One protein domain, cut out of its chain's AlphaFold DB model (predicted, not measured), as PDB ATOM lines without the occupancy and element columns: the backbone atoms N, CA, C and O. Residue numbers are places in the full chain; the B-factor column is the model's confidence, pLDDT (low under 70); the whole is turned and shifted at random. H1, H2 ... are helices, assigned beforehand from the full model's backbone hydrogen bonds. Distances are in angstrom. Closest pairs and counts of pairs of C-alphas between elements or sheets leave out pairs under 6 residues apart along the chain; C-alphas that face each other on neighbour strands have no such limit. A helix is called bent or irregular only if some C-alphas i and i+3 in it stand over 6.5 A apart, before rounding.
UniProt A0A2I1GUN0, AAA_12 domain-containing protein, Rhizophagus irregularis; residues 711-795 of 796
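What this domain is: This is residues 711 to 795 of the 796 residues of the protein "AAA_12 domain-containing protein" of Rhizophagus irregularis (UniProt A0A2I1GUN0). One long straight helix, H3, is the middle of an elongated domain; the short helix H2 packs about perpendicular to it on one side, and H4 crosses it at a slant on the other side, nearer the start of H3. H1, a very short helix, lies near H2 and the end of H3, and two long links with no named element, residues 725 to 745 and 767 to 782, run back between the two ends of the domain, with residues 739 to 746 sticking out. The printed part has 85 residues with four named helices, H1, H2, H3 and H4 in chain order, and no named strand; its class is all helix. It is only just loose, close to compact, with a radius of gyration of the C-alphas of 14.6 A, and it spans 46 by 24 by 23 A.

How they stand to each other: Start at H1, residues 711 to 715, which is close to but not clearly touching H2, residues 719 to 724; their closest C-alphas, those of Leu 713 and Arg 722, are 6.4 A apart. Go on to H3, residues 746 to 766, which touches H2 with residues 759 to 763 alone. Their closest C-alphas, those of Ile 721 and Ile 760, are 6.2 A apart, and their lines stand about perpendicular, at 89 degrees. H1 is also close to but not clearly touching H3; the closest C-alphas, of Lys 712 and Glu 766, are 7.2 A apart. Last comes H4, residues 783 to 793, which touches H3, and there H3 takes part with residues 750 to 758 alone; the closest C-alphas, of Ala 754 and Ile 789, are 4.9 A apart. H3 and H4 run the same way at a steep tilt of 44 degrees. H4 is apart from H1 and from H2. In H1, H2 and H3 every O i to N i+4 pair is within hydrogen-bond range; in H4 it is 6 of 7.

Where its parts are: Find C-alpha 711 at (152.854, 182.589, 97.681), where H1 begins; it measures 6.6 A from first to last C-alpha, and H2 measures 8.7 A. Then look for C-alpha 746 at (184.140, 202.641, 108.516); from there H3 runs 31.0 A to C-alpha 766. H4 measures 15.5 A and ends at C-alpha 793, at (167.367, 192.486, 115.200).

The domain as a whole: The two C-alphas farthest apart, those of Glu 742 and Glu 771, are 49.4 A apart. The printed part has no cut. The link from H1 to H2 is tight, while those from H2 to H3 and from H3 to H4 are long, with 21 and 16 residues. The mean pLDDT of the printed part is 81.6, and you will find it under 70 at residues 739 to 747, 770 to 773 and 794 to 795.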
ATOM      1  N   GLN A 711     153.892 181.556  97.644       86.75
ATOM      2  CA  GLN A 711     152.854 182.589  97.681       86.75
ATOM      3  C   GLN A 711     153.323 183.777  98.515       86.75
ATOM      4  O   GLN A 711     153.252 184.911  98.040       86.75
ATOM      5  N   LYS A 712     153.876 183.530  99.706       87.75
ATOM      6  CA  LYS A 712     154.410 184.596 100.568       87.75
ATOM      7  C   LYS A 712     155.607 185.295  99.930       87.75
ATOM      8  O   LYS A 712     155.662 186.520  99.891       87.75
ATOM      9  N   LEU A 713     156.509 184.525  99.326       87.25
ATOM     10  CA  LEU A 713     157.661 185.060  98.606       87.25
ATOM     11  C   LEU A 713     157.232 185.949  97.424       87.25
ATOM     12  O   LEU A 713     157.891 186.942  97.114       87.25
ATOM     13  N   SER A 714     156.118 185.616  96.758       85.62
ATOM     14  CA  SER A 714     155.574 186.419  95.657       85.62
ATOM     15  C   SER A 714     154.944 187.746  96.092       85.62
ATOM     16  O   SER A 714     154.866 188.656  95.266       85.62
ATOM     17  N   GLN A 715     154.538 187.856  97.362       88.12
ATOM     18  CA  GLN A 715     153.924 189.047  97.958       88.12
ATOM     19  C   GLN A 715     154.952 190.075  98.455       88.12
ATOM     20  O   GLN A 715     154.573 191.206  98.745       88.12
ATOM     21  N   LEU A 716     156.242 189.720  98.528       87.12
ATOM     22  CA  LEU A 716     157.298 190.667  98.887       87.12
ATOM     23  C   LEU A 716     157.413 191.790  97.842       87.12
ATOM     24  O   LEU A 716     157.678 191.530  96.665       87.12
ATOM     25  N   GLU A 717     157.278 193.041  98.289       85.50
ATOM     26  CA  GLU A 717     157.336 194.225  97.420       85.50
ATOM     27  C   GLU A 717     158.738 194.468  96.828       85.50
ATOM     28  O   GLU A 717     158.869 194.878  95.672       85.50
ATOM     29  N   ASP A 718     159.813 194.194  97.585       88.06
ATOM     30  CA  ASP A 718     161.182 194.393  97.096       88.06
ATOM     31  C   ASP A 718     161.630 193.221  96.207       88.06
ATOM     32  O   ASP A 718     162.072 192.162  96.669       88.06
ATOM     33  N   LEU A 719     161.587 193.450  94.891       88.38
ATOM     34  CA  LEU A 719     162.033 192.500  93.868       88.38
ATOM     35  C   LEU A 719     163.482 192.021  94.059       88.38
ATOM     36  O   LEU A 719     163.819 190.918  93.624       88.38
ATOM     37  N   ARG A 720     164.357 192.823  94.678       90.06
ATOM     38  CA  ARG A 720     165.750 192.430  94.942       90.06
ATOM     39  C   ARG A 720     165.806 191.413  96.071       90.06
ATOM     40  O   ARG A 720     166.483 190.402  95.918       90.06
ATOM     41  N   ILE A 721     165.058 191.638  97.150       90.88
ATOM     42  CA  ILE A 721     164.952 190.691  98.269       90.88
ATOM     43  C   ILE A 721     164.316 189.383  97.800       90.88
ATOM     44  O   ILE A 721     164.844 188.310  98.083       90.88
ATOM     45  N   ARG A 722     163.267 189.457  96.972       90.12
ATOM     46  CA  ARG A 722     162.656 188.272  96.356       90.12
ATOM     47  C   ARG A 722     163.654 187.447  95.534       90.12
ATOM     48  O   ARG A 722     163.619 186.222  95.586       90.12
ATOM     49  N   ARG A 723     164.546 188.101  94.779       90.19
ATOM     50  CA  ARG A 723     165.624 187.417  94.043       90.19
ATOM     51  C   ARG A 723     166.655 186.797  94.983       90.19
ATOM     52  O   ARG A 723     167.053 185.666  94.744       90.19
ATOM     53  N   ILE A 724     167.046 187.508  96.043       92.06
ATOM     54  CA  ILE A 724     167.999 187.016  97.054       92.06
ATOM     55  C   ILE A 724     167.486 185.746  97.739       92.06
ATOM     56  O   ILE A 724     168.266 184.831  97.982       92.06
ATOM     57  N   LEU A 725     166.187 185.689  98.030       91.19
ATOM     58  CA  LEU A 725     165.541 184.568  98.713       91.19
ATOM     59  C   LEU A 725     165.034 183.475  97.758       91.19
ATOM     60  O   LEU A 725     164.365 182.549  98.205       91.19
ATOM     61  N   SER A 726     165.308 183.555  96.453       89.44
ATOM     62  CA  SER A 726     164.796 182.568  95.498       89.44
ATOM     63  C   SER A 726     165.345 181.157  95.786       89.44
ATOM     64  O   SER A 726     166.562 180.978  95.772       89.44
ATOM     65  N   PRO A 727     164.490 180.124  95.952       87.94
ATOM     66  CA  PRO A 727     164.946 178.745  96.168       87.94
ATOM     67  C   PRO A 727     165.714 178.124  94.990       87.94
ATOM     68  O   PRO A 727     166.304 177.055  95.145       87.94
ATOM     69  N   GLU A 728     165.691 178.762  93.817       86.56
ATOM     70  CA  GLU A 728     166.414 178.323  92.616       86.56
ATOM     71  C   GLU A 728     167.897 178.706  92.624       86.56
ATOM     72  O   GLU A 728     168.660 178.199  91.807       86.56
ATOM     73  N   SER A 729     168.322 179.596  93.524       86.81
ATOM     74  CA  SER A 729     169.719 180.009  93.655       86.81
ATOM     75  C   SER A 729     170.188 179.778  95.083       86.81
ATOM     76  O   SER A 729     169.697 180.389  96.028       86.81
ATOM     77  N   ALA A 730     171.160 178.889  95.253       89.00
ATOM     78  CA  ALA A 730     171.741 178.577  96.553       89.00
ATOM     79  C   ALA A 730     172.758 179.634  97.003       89.00
ATOM     80  O   ALA A 730     173.037 179.759  98.197       89.00
ATOM     81  N   ILE A 731     173.334 180.373  96.048       90.75
ATOM     82  CA  ILE A 731     174.331 181.414  96.288       90.75
ATOM     83  C   ILE A 731     173.858 182.718  95.647       90.75
ATOM     84  O   ILE A 731     173.700 182.808  94.434       90.75
ATOM     85  N   THR A 732     173.729 183.765  96.462       91.12
ATOM     86  CA  THR A 732     173.489 185.126  95.971       91.12
ATOM     87  C   THR A 732     174.563 186.073  96.497       91.12
ATOM     88  O   THR A 732     174.803 186.142  97.701       91.12
ATOM     89  N   LEU A 733     175.190 186.836  95.598       91.69
ATOM     90  CA  LEU A 733     176.108 187.919  95.949       91.69
ATOM     91  C   LEU A 733     175.379 189.262  95.876       91.69
ATOM     92  O   LEU A 733     174.933 189.676  94.806       91.69
ATOM     93  N   VAL A 734     175.306 189.970  97.003       90.31
ATOM     94  CA  VAL A 734     174.721 191.315  97.079       90.31
ATOM     95  C   VAL A 734     175.843 192.345  97.139       90.31
ATOM     96  O   VAL A 734     176.584 192.412  98.116       90.31
ATOM     97  N   LYS A 735     175.978 193.158  96.088       89.56
ATOM     98  CA  LYS A 735     176.942 194.265  96.054       89.56
ATOM     99  C   LYS A 735     176.297 195.524  96.634       89.56
ATOM    100  O   LYS A 735     175.380 196.076  96.031       89.56
ATOM    101  N   VAL A 736     176.798 195.986  97.776       85.06
ATOM    102  CA  VAL A 736     176.392 197.258  98.388       85.06
ATOM    103  C   VAL A 736     177.269 198.372  97.820       85.06
ATOM    104  O   VAL A 736     178.494 198.285  97.879       85.06
ATOM    105  N   ILE A 737     176.651 199.392  97.224       81.69
ATOM    106  CA  ILE A 737     177.343 200.568  96.684       81.69
ATOM    107  C   ILE A 737     177.082 201.728  97.639       81.69
ATOM    108  O   ILE A 737     175.927 202.064  97.897       81.69
ATOM    109  N   ILE A 738     178.155 202.314  98.161       74.69
ATOM    110  CA  ILE A 738     178.121 203.504  99.010       74.69
ATOM    111  C   ILE A 738     178.680 204.632  98.147       74.69
ATOM    112  O   ILE A 738     179.826 204.548  97.710       74.69
ATOM    113  N   ASN A 739     177.854 205.626  97.822       68.12
ATOM    114  CA  ASN A 739     178.303 206.767  97.026       68.12
ATOM    115  C   ASN A 739     179.304 207.587  97.852       68.12
ATOM    116  O   ASN A 739     179.061 207.842  99.030       68.12
ATOM    117  N   GLU A 740     180.426 207.944  97.226       53.91
ATOM    118  CA  GLU A 740     181.589 208.600  97.830       53.91
ATOM    119  C   GLU A 740     181.190 209.856  98.625       53.91
ATOM    120  O   GLU A 740     180.857 210.893  98.057       53.91
ATOM    121  N   LEU A 741     181.230 209.762  99.955       48.84
ATOM    122  CA  LEU A 741     181.341 210.920 100.837       48.84
ATOM    123  C   LEU A 741     182.826 211.078 101.173       48.84
ATOM    124  O   LEU A 741     183.477 210.113 101.572       48.84
ATOM    125  N   GLU A 742     183.350 212.290 100.995       47.28
ATOM    126  CA  GLU A 742     184.770 212.689 101.043       47.28
ATOM    127  C   GLU A 742     185.502 212.444 102.385       47.28
ATOM    128  O   GLU A 742     186.612 212.922 102.580       47.28
ATOM    129  N   ASN A 743     184.941 211.663 103.310       48.31
ATOM    130  CA  ASN A 743     185.615 211.191 104.516       48.31
ATOM    131  C   ASN A 743     185.183 209.749 104.826       48.31
ATOM    132  O   ASN A 743     184.057 209.498 105.247       48.31
ATOM    133  N   TYR A 744     186.096 208.798 104.619       52.19
ATOM    134  CA  TYR A 744     185.907 207.361 104.853       52.19
ATOM    135  C   TYR A 744     185.624 207.049 106.343       52.19
ATOM    136  O   TYR A 744     186.549 206.785 107.113       52.19
ATOM    137  N   ASP A 745     184.355 207.025 106.774       59.94
ATOM    138  CA  ASP A 745     183.975 206.479 108.087       59.94
ATOM    139  C   ASP A 745     183.526 205.012 107.966       59.94
ATOM    140  O   ASP A 745     182.405 204.689 107.571       59.94
ATOM    141  N   ILE A 746     184.398 204.093 108.397       64.69
ATOM    142  CA  ILE A 746     184.140 202.641 108.516       64.69
ATOM    143  C   ILE A 746     182.839 202.347 109.303       64.69
ATOM    144  O   ILE A 746     182.212 201.297 109.137       64.69
ATOM    145  N   SER A 747     182.411 203.265 110.179       67.19
ATOM    146  CA  SER A 747     181.148 203.181 110.922       67.19
ATOM    147  C   SER A 747     179.913 203.169 110.030       67.19
ATOM    148  O   SER A 747     178.962 202.442 110.315       67.19
ATOM    149  N   GLU A 748     179.914 203.962 108.963       71.75
ATOM    150  CA  GLU A 748     178.753 204.131 108.095       71.75
ATOM    151  C   GLU A 748     178.545 202.900 107.207       71.75
ATOM    152  O   GLU A 748     177.434 202.378 107.123       71.75
ATOM    153  N   GLN A 749     179.632 202.333 106.678       76.50
ATOM    154  CA  GLN A 749     179.599 201.067 105.941       76.50
ATOM    155  C   GLN A 749     179.011 199.920 106.780       76.50
ATOM    156  O   GLN A 749     178.144 199.185 106.307       76.50
ATOM    157  N   THR A 750     179.445 199.811 108.040       81.00
ATOM    158  CA  THR A 750     178.975 198.782 108.986       81.00
ATOM    159  C   THR A 750     177.449 198.866 109.166       81.00
ATOM    160  O   THR A 750     176.749 197.850 109.170       81.00
ATOM    161  N   LYS A 751     176.916 200.093 109.272       83.94
ATOM    162  CA  LYS A 751     175.482 200.363 109.447       83.94
ATOM    163  C   LYS A 751     174.666 200.012 108.208       83.94
ATOM    164  O   LYS A 751     173.679 199.294 108.336       83.94
ATOM    165  N   ILE A 752     175.095 200.474 107.033       87.62
ATOM    166  CA  ILE A 752     174.389 200.228 105.768       87.62
ATOM    167  C   ILE A 752     174.308 198.723 105.492       87.62
ATOM    168  O   ILE A 752     173.246 198.208 105.148       87.62
ATOM    169  N   GLU A 753     175.413 197.994 105.676       89.44
ATOM    170  CA  GLU A 753     175.419 196.538 105.512       89.44
ATOM    171  C   GLU A 753     174.463 195.861 106.505       89.44
ATOM    172  O   GLU A 753     173.702 194.972 106.126       89.44
ATOM    173  N   ALA A 754     174.449 196.309 107.763       90.56
ATOM    174  CA  ALA A 754     173.557 195.762 108.776       90.56
ATOM    175  C   ALA A 754     172.066 196.034 108.470       90.56
ATOM    176  O   ALA A 754     171.251 195.139 108.694       90.56
ATOM    177  N   ASP A 755     171.714 197.198 107.908       90.25
ATOM    178  CA  ASP A 755     170.343 197.522 107.462       90.25
ATOM    179  C   ASP A 755     169.889 196.597 106.318       90.25
ATOM    180  O   ASP A 755     168.740 196.153 106.264       90.25
ATOM    181  N   VAL A 756     170.789 196.288 105.377       91.25
ATOM    182  CA  VAL A 756     170.501 195.352 104.276       91.25
ATOM    183  C   VAL A 756     170.277 193.942 104.819       91.25
ATOM    184  O   VAL A 756     169.321 193.276 104.422       91.25
ATOM    185  N   VAL A 757     171.132 193.495 105.741       93.31
ATOM    186  CA  VAL A 757     171.022 192.177 106.381       93.31
ATOM    187  C   VAL A 757     169.705 192.045 107.151       93.31
ATOM    188  O   VAL A 757     169.024 191.037 106.989       93.31
ATOM    189  N   GLU A 758     169.307 193.058 107.924       93.12
ATOM    190  CA  GLU A 758     168.020 193.087 108.634       93.12
ATOM    191  C   GLU A 758     166.836 192.875 107.682       93.12
ATOM    192  O   GLU A 758     166.012 191.994 107.918       93.12
ATOM    193  N   LYS A 759     166.790 193.605 106.558       91.44
ATOM    194  CA  LYS A 759     165.716 193.460 105.561       91.44
ATOM    195  C   LYS A 759     165.632 192.047 104.989       91.44
ATOM    196  O   LYS A 759     164.540 191.504 104.861       91.44
ATOM    197  N   ILE A 760     166.777 191.440 104.665       92.62
ATOM    198  CA  ILE A 760     166.824 190.059 104.158       92.62
ATOM    199  C   ILE A 760     166.272 189.086 105.207       92.62
ATOM    200  O   ILE A 760     165.524 188.173 104.862       92.62
ATOM    201  N   ILE A 761     166.621 189.283 106.480       91.75
ATOM    202  CA  ILE A 761     166.205 188.412 107.585       91.75
ATOM    203  C   ILE A 761     164.699 188.492 107.818       91.75
ATOM    204  O   ILE A 761     164.048 187.449 107.885       91.75
ATOM    205  N   SER A 762     164.143 189.700 107.921       89.62
ATOM    206  CA  SER A 762     162.707 189.887 108.145       89.62
ATOM    207  C   SER A 762     161.899 189.240 107.023       89.62
ATOM    208  O   SER A 762     161.042 188.398 107.286       89.62
ATOM    209  N   SER A 763     162.269 189.504 105.764       91.44
ATOM    210  CA  SER A 763     161.598 188.898 104.609       91.44
ATOM    211  C   SER A 763     161.784 187.380 104.514       91.44
ATOM    212  O   SER A 763     160.888 186.685 104.033       91.44
ATOM    213  N   TYR A 764     162.912 186.836 104.981       91.00
ATOM    214  CA  TYR A 764     163.119 185.388 105.067       91.00
ATOM    215  C   TYR A 764     162.119 184.741 106.030       91.00
ATOM    216  O   TYR A 764     161.444 183.789 105.647       91.00
ATOM    217  N   PHE A 765     161.981 185.277 107.248       88.69
ATOM    218  CA  PHE A 765     161.050 184.737 108.244       88.69
ATOM    219  C   PHE A 765     159.581 184.919 107.838       88.69
ATOM    220  O   PHE A 765     158.779 184.012 108.055       88.69
ATOM    221  N   GLU A 766     159.235 186.030 107.182       88.12
ATOM    222  CA  GLU A 766     157.905 186.243 106.589       88.12
ATOM    223  C   GLU A 766     157.577 185.200 105.510       88.12
ATOM    224  O   GLU A 766     156.425 184.785 105.375       88.12
ATOM    225  N   SER A 767     158.590 184.722 104.781       88.75
ATOM    226  CA  SER A 767     158.437 183.779 103.666       88.75
ATOM    227  C   SER A 767     158.480 182.300 104.078       88.75
ATOM    228  O   SER A 767     158.397 181.429 103.212       88.75
ATOM    229  N   LEU A 768     158.608 181.975 105.369       86.94
ATOM    230  CA  LEU A 768     158.656 180.582 105.829       86.94
ATOM    231  C   LEU A 768     157.297 179.876 105.715       86.94
ATOM    232  O   LEU A 768     156.226 180.460 105.941       86.94
ATOM    233  N   LYS A 769     157.346 178.569 105.436       83.06
ATOM    234  CA  LYS A 769     156.186 177.676 105.558       83.06
ATOM    235  C   LYS A 769     155.805 177.531 107.034       83.06
ATOM    236  O   LYS A 769     156.675 177.368 107.884       83.06
ATOM    237  N   ALA A 770     154.506 177.574 107.338       69.69
ATOM    238  CA  ALA A 770     153.987 177.672 108.711       69.69
ATOM    239  C   ALA A 770     154.395 176.517 109.652       69.69
ATOM    240  O   ALA A 770     154.353 176.679 110.868       69.69
ATOM    241  N   GLU A 771     154.796 175.368 109.106       67.00
ATOM    242  CA  GLU A 771     155.138 174.161 109.870       67.00
ATOM    243  C   GLU A 771     156.652 173.955 110.062       67.00
ATOM    244  O   GLU A 771     157.065 173.009 110.735       67.00
ATOM    245  N   GLU A 772     157.508 174.819 109.502       66.69
ATOM    246  CA  GLU A 772     158.954 174.600 109.535       66.69
ATOM    247  C   GLU A 772     159.682 175.432 110.599       66.69
ATOM    248  O   GLU A 772     159.792 176.653 110.516       66.69
ATOM    249  N   ASN A 773     160.304 174.741 111.560       66.19
ATOM    250  CA  ASN A 773     161.275 175.323 112.494       66.19
ATOM    251  C   ASN A 773     162.642 175.525 111.812       66.19
ATOM    252  O   ASN A 773     163.641 174.891 112.177       66.19
ATOM    253  N   GLN A 774     162.699 176.388 110.795       73.50
ATOM    254  CA  GLN A 774     163.967 176.748 110.165       73.50
ATOM    255  C   GLN A 774     164.792 177.673 111.065       73.50
ATOM    256  O   GLN A 774     164.276 178.538 111.772       73.50
ATOM    257  N   LYS A 775     166.113 177.489 111.032       81.44
ATOM    258  CA  LYS A 775     167.077 178.293 111.790       81.44
ATOM    259  C   LYS A 775     167.954 179.066 110.819       81.44
ATOM    260  O   LYS A 775     168.470 178.484 109.872       81.44
ATOM    261  N   LEU A 776     168.162 180.346 111.100       86.44
ATOM    262  CA  LEU A 776     169.075 181.202 110.354       86.44
ATOM    263  C   LEU A 776     170.351 181.435 111.166       86.44
ATOM    264  O   LEU A 776     170.294 181.648 112.378       86.44
ATOM    265  N   PHE A 777     171.503 181.409 110.499       90.12
ATOM    266  CA  PHE A 777     172.789 181.710 111.117       90.12
ATOM    267  C   PHE A 777     173.524 182.778 110.311       90.12
ATOM    268  O   PHE A 777     173.718 182.627 109.108       90.12
ATOM    269  N   ILE A 778     173.931 183.854 110.985       89.81
ATOM    270  CA  ILE A 778     174.575 185.017 110.368       89.81
ATOM    271  C   ILE A 778     176.039 185.026 110.785       89.81
ATOM    272  O   ILE A 778     176.356 184.965 111.977       89.81
ATOM    273  N   ILE A 779     176.929 185.122 109.801       90.75
ATOM    274  CA  ILE A 779     178.377 185.103 110.002       90.75
ATOM    275  C   ILE A 779     178.954 186.422 109.507       90.75
ATOM    276  O   ILE A 779     178.629 186.882 108.418       90.75
ATOM    277  N   THR A 780     179.841 187.016 110.299       86.75
ATOM    278  CA  THR A 780     180.641 188.174 109.901       86.75
ATOM    279  C   THR A 780     182.040 188.059 110.508       86.75
ATOM    280  O   THR A 780     182.157 187.614 111.656       86.75
ATOM    281  N   PRO A 781     183.106 188.423 109.771       79.00
ATOM    282  CA  PRO A 781     184.473 188.343 110.281       79.00
ATOM    283  C   PRO A 781     184.763 189.360 111.397       79.00
ATOM    284  O   PRO A 781     185.691 189.155 112.176       79.00
ATOM    285  N   TYR A 782     183.979 190.441 111.506       76.88
ATOM    286  CA  TYR A 782     184.249 191.535 112.441       76.88
ATOM    287  C   TYR A 782     183.228 191.587 113.584       76.88
ATOM    288  O   TYR A 782     182.020 191.700 113.370       76.88
ATOM    289  N   HIS A 783     183.717 191.609 114.830       71.19
ATOM    290  CA  HIS A 783     182.865 191.737 116.022       71.19
ATOM    291  C   HIS A 783     181.975 192.989 115.994       71.19
ATOM    292  O   HIS A 783     180.827 192.925 116.430       71.19
ATOM    293  N   ARG A 784     182.478 194.100 115.439       70.06
ATOM    294  CA  ARG A 784     181.724 195.351 115.283       70.06
ATOM    295  C   ARG A 784     180.467 195.154 114.430       70.06
ATOM    296  O   ARG A 784     179.381 195.513 114.869       70.06
ATOM    297  N   GLN A 785     180.606 194.510 113.273       82.50
ATOM    298  CA  GLN A 785     179.485 194.200 112.384       82.50
ATOM    299  C   GLN A 785     178.465 193.283 113.073       82.50
ATOM    300  O   GLN A 785     177.261 193.500 112.975       82.50
ATOM    301  N   ARG A 786     178.934 192.293 113.848       84.06
ATOM    302  CA  ARG A 786     178.061 191.382 114.610       84.06
ATOM    303  C   ARG A 786     177.165 192.139 115.591       84.06
ATOM    304  O   ARG A 786     176.001 191.782 115.754       84.06
ATOM    305  N   LEU A 787     177.713 193.137 116.281       78.31
ATOM    306  CA  LEU A 787     176.962 193.959 117.231       78.31
ATOM    307  C   LEU A 787     175.952 194.861 116.521       78.31
ATOM    308  O   LEU A 787     174.812 194.953 116.967       78.31
ATOM    309  N   GLU A 788     176.350 195.459 115.400       81.56
ATOM    310  CA  GLU A 788     175.501 196.349 114.605       81.56
ATOM    311  C   GLU A 788     174.300 195.608 113.988       81.56
ATOM    312  O   GLU A 788     173.177 196.110 114.006       81.56
ATOM    313  N   ILE A 789     174.497 194.366 113.532       86.94
ATOM    314  CA  ILE A 789     173.402 193.486 113.096       86.94
ATOM    315  C   ILE A 789     172.501 193.122 114.285       86.94
ATOM    316  O   ILE A 789     171.280 193.225 114.204       86.94
ATOM    317  N   LYS A 790     173.083 192.735 115.431       84.56
ATOM    318  CA  LYS A 790     172.304 192.386 116.634       84.56
ATOM    319  C   LYS A 790     171.463 193.548 117.166       84.56
ATOM    320  O   LYS A 790     170.408 193.297 117.740       84.56
ATOM    321  N   SER A 791     171.925 194.793 117.039       81.00
ATOM    322  CA  SER A 791     171.196 195.963 117.543       81.00
ATOM    323  C   SER A 791     169.928 196.261 116.735       81.00
ATOM    324  O   SER A 791     168.958 196.742 117.315       81.00
ATOM    325  N   ARG A 792     169.915 195.925 115.440       83.12
ATOM    326  CA  ARG A 792     168.741 195.992 114.551       83.12
ATOM    327  C   ARG A 792     167.734 194.892 114.840       83.12
ATOM    328  O   ARG A 792     166.585 195.176 115.139       83.12
ATOM    329  N   LEU A 793     168.216 193.654 114.936       81.81
ATOM    330  CA  LEU A 793     167.367 192.486 115.200       81.81
ATOM    331  C   LEU A 793     166.706 192.473 116.589       81.81
ATOM    332  O   LEU A 793     165.829 191.661 116.841       81.81
ATOM    333  N   LYS A 794     167.159 193.317 117.526       68.00
ATOM    334  CA  LYS A 794     166.493 193.526 118.824       68.00
ATOM    335  C   LYS A 794     165.371 194.569 118.767       68.00
ATOM    336  O   LYS A 794     164.627 194.688 119.736       68.00
ATOM    337  N   LYS A 795     165.340 195.392 117.717       52.31
ATOM    338  CA  LYS A 795     164.346 196.454 117.508       52.31
ATOM    339  C   LYS A 795     163.182 195.989 116.628       52.31
ATOM    340  O   LYS A 795     162.112 196.580 116.739       52.31
TER     341      LYS A 795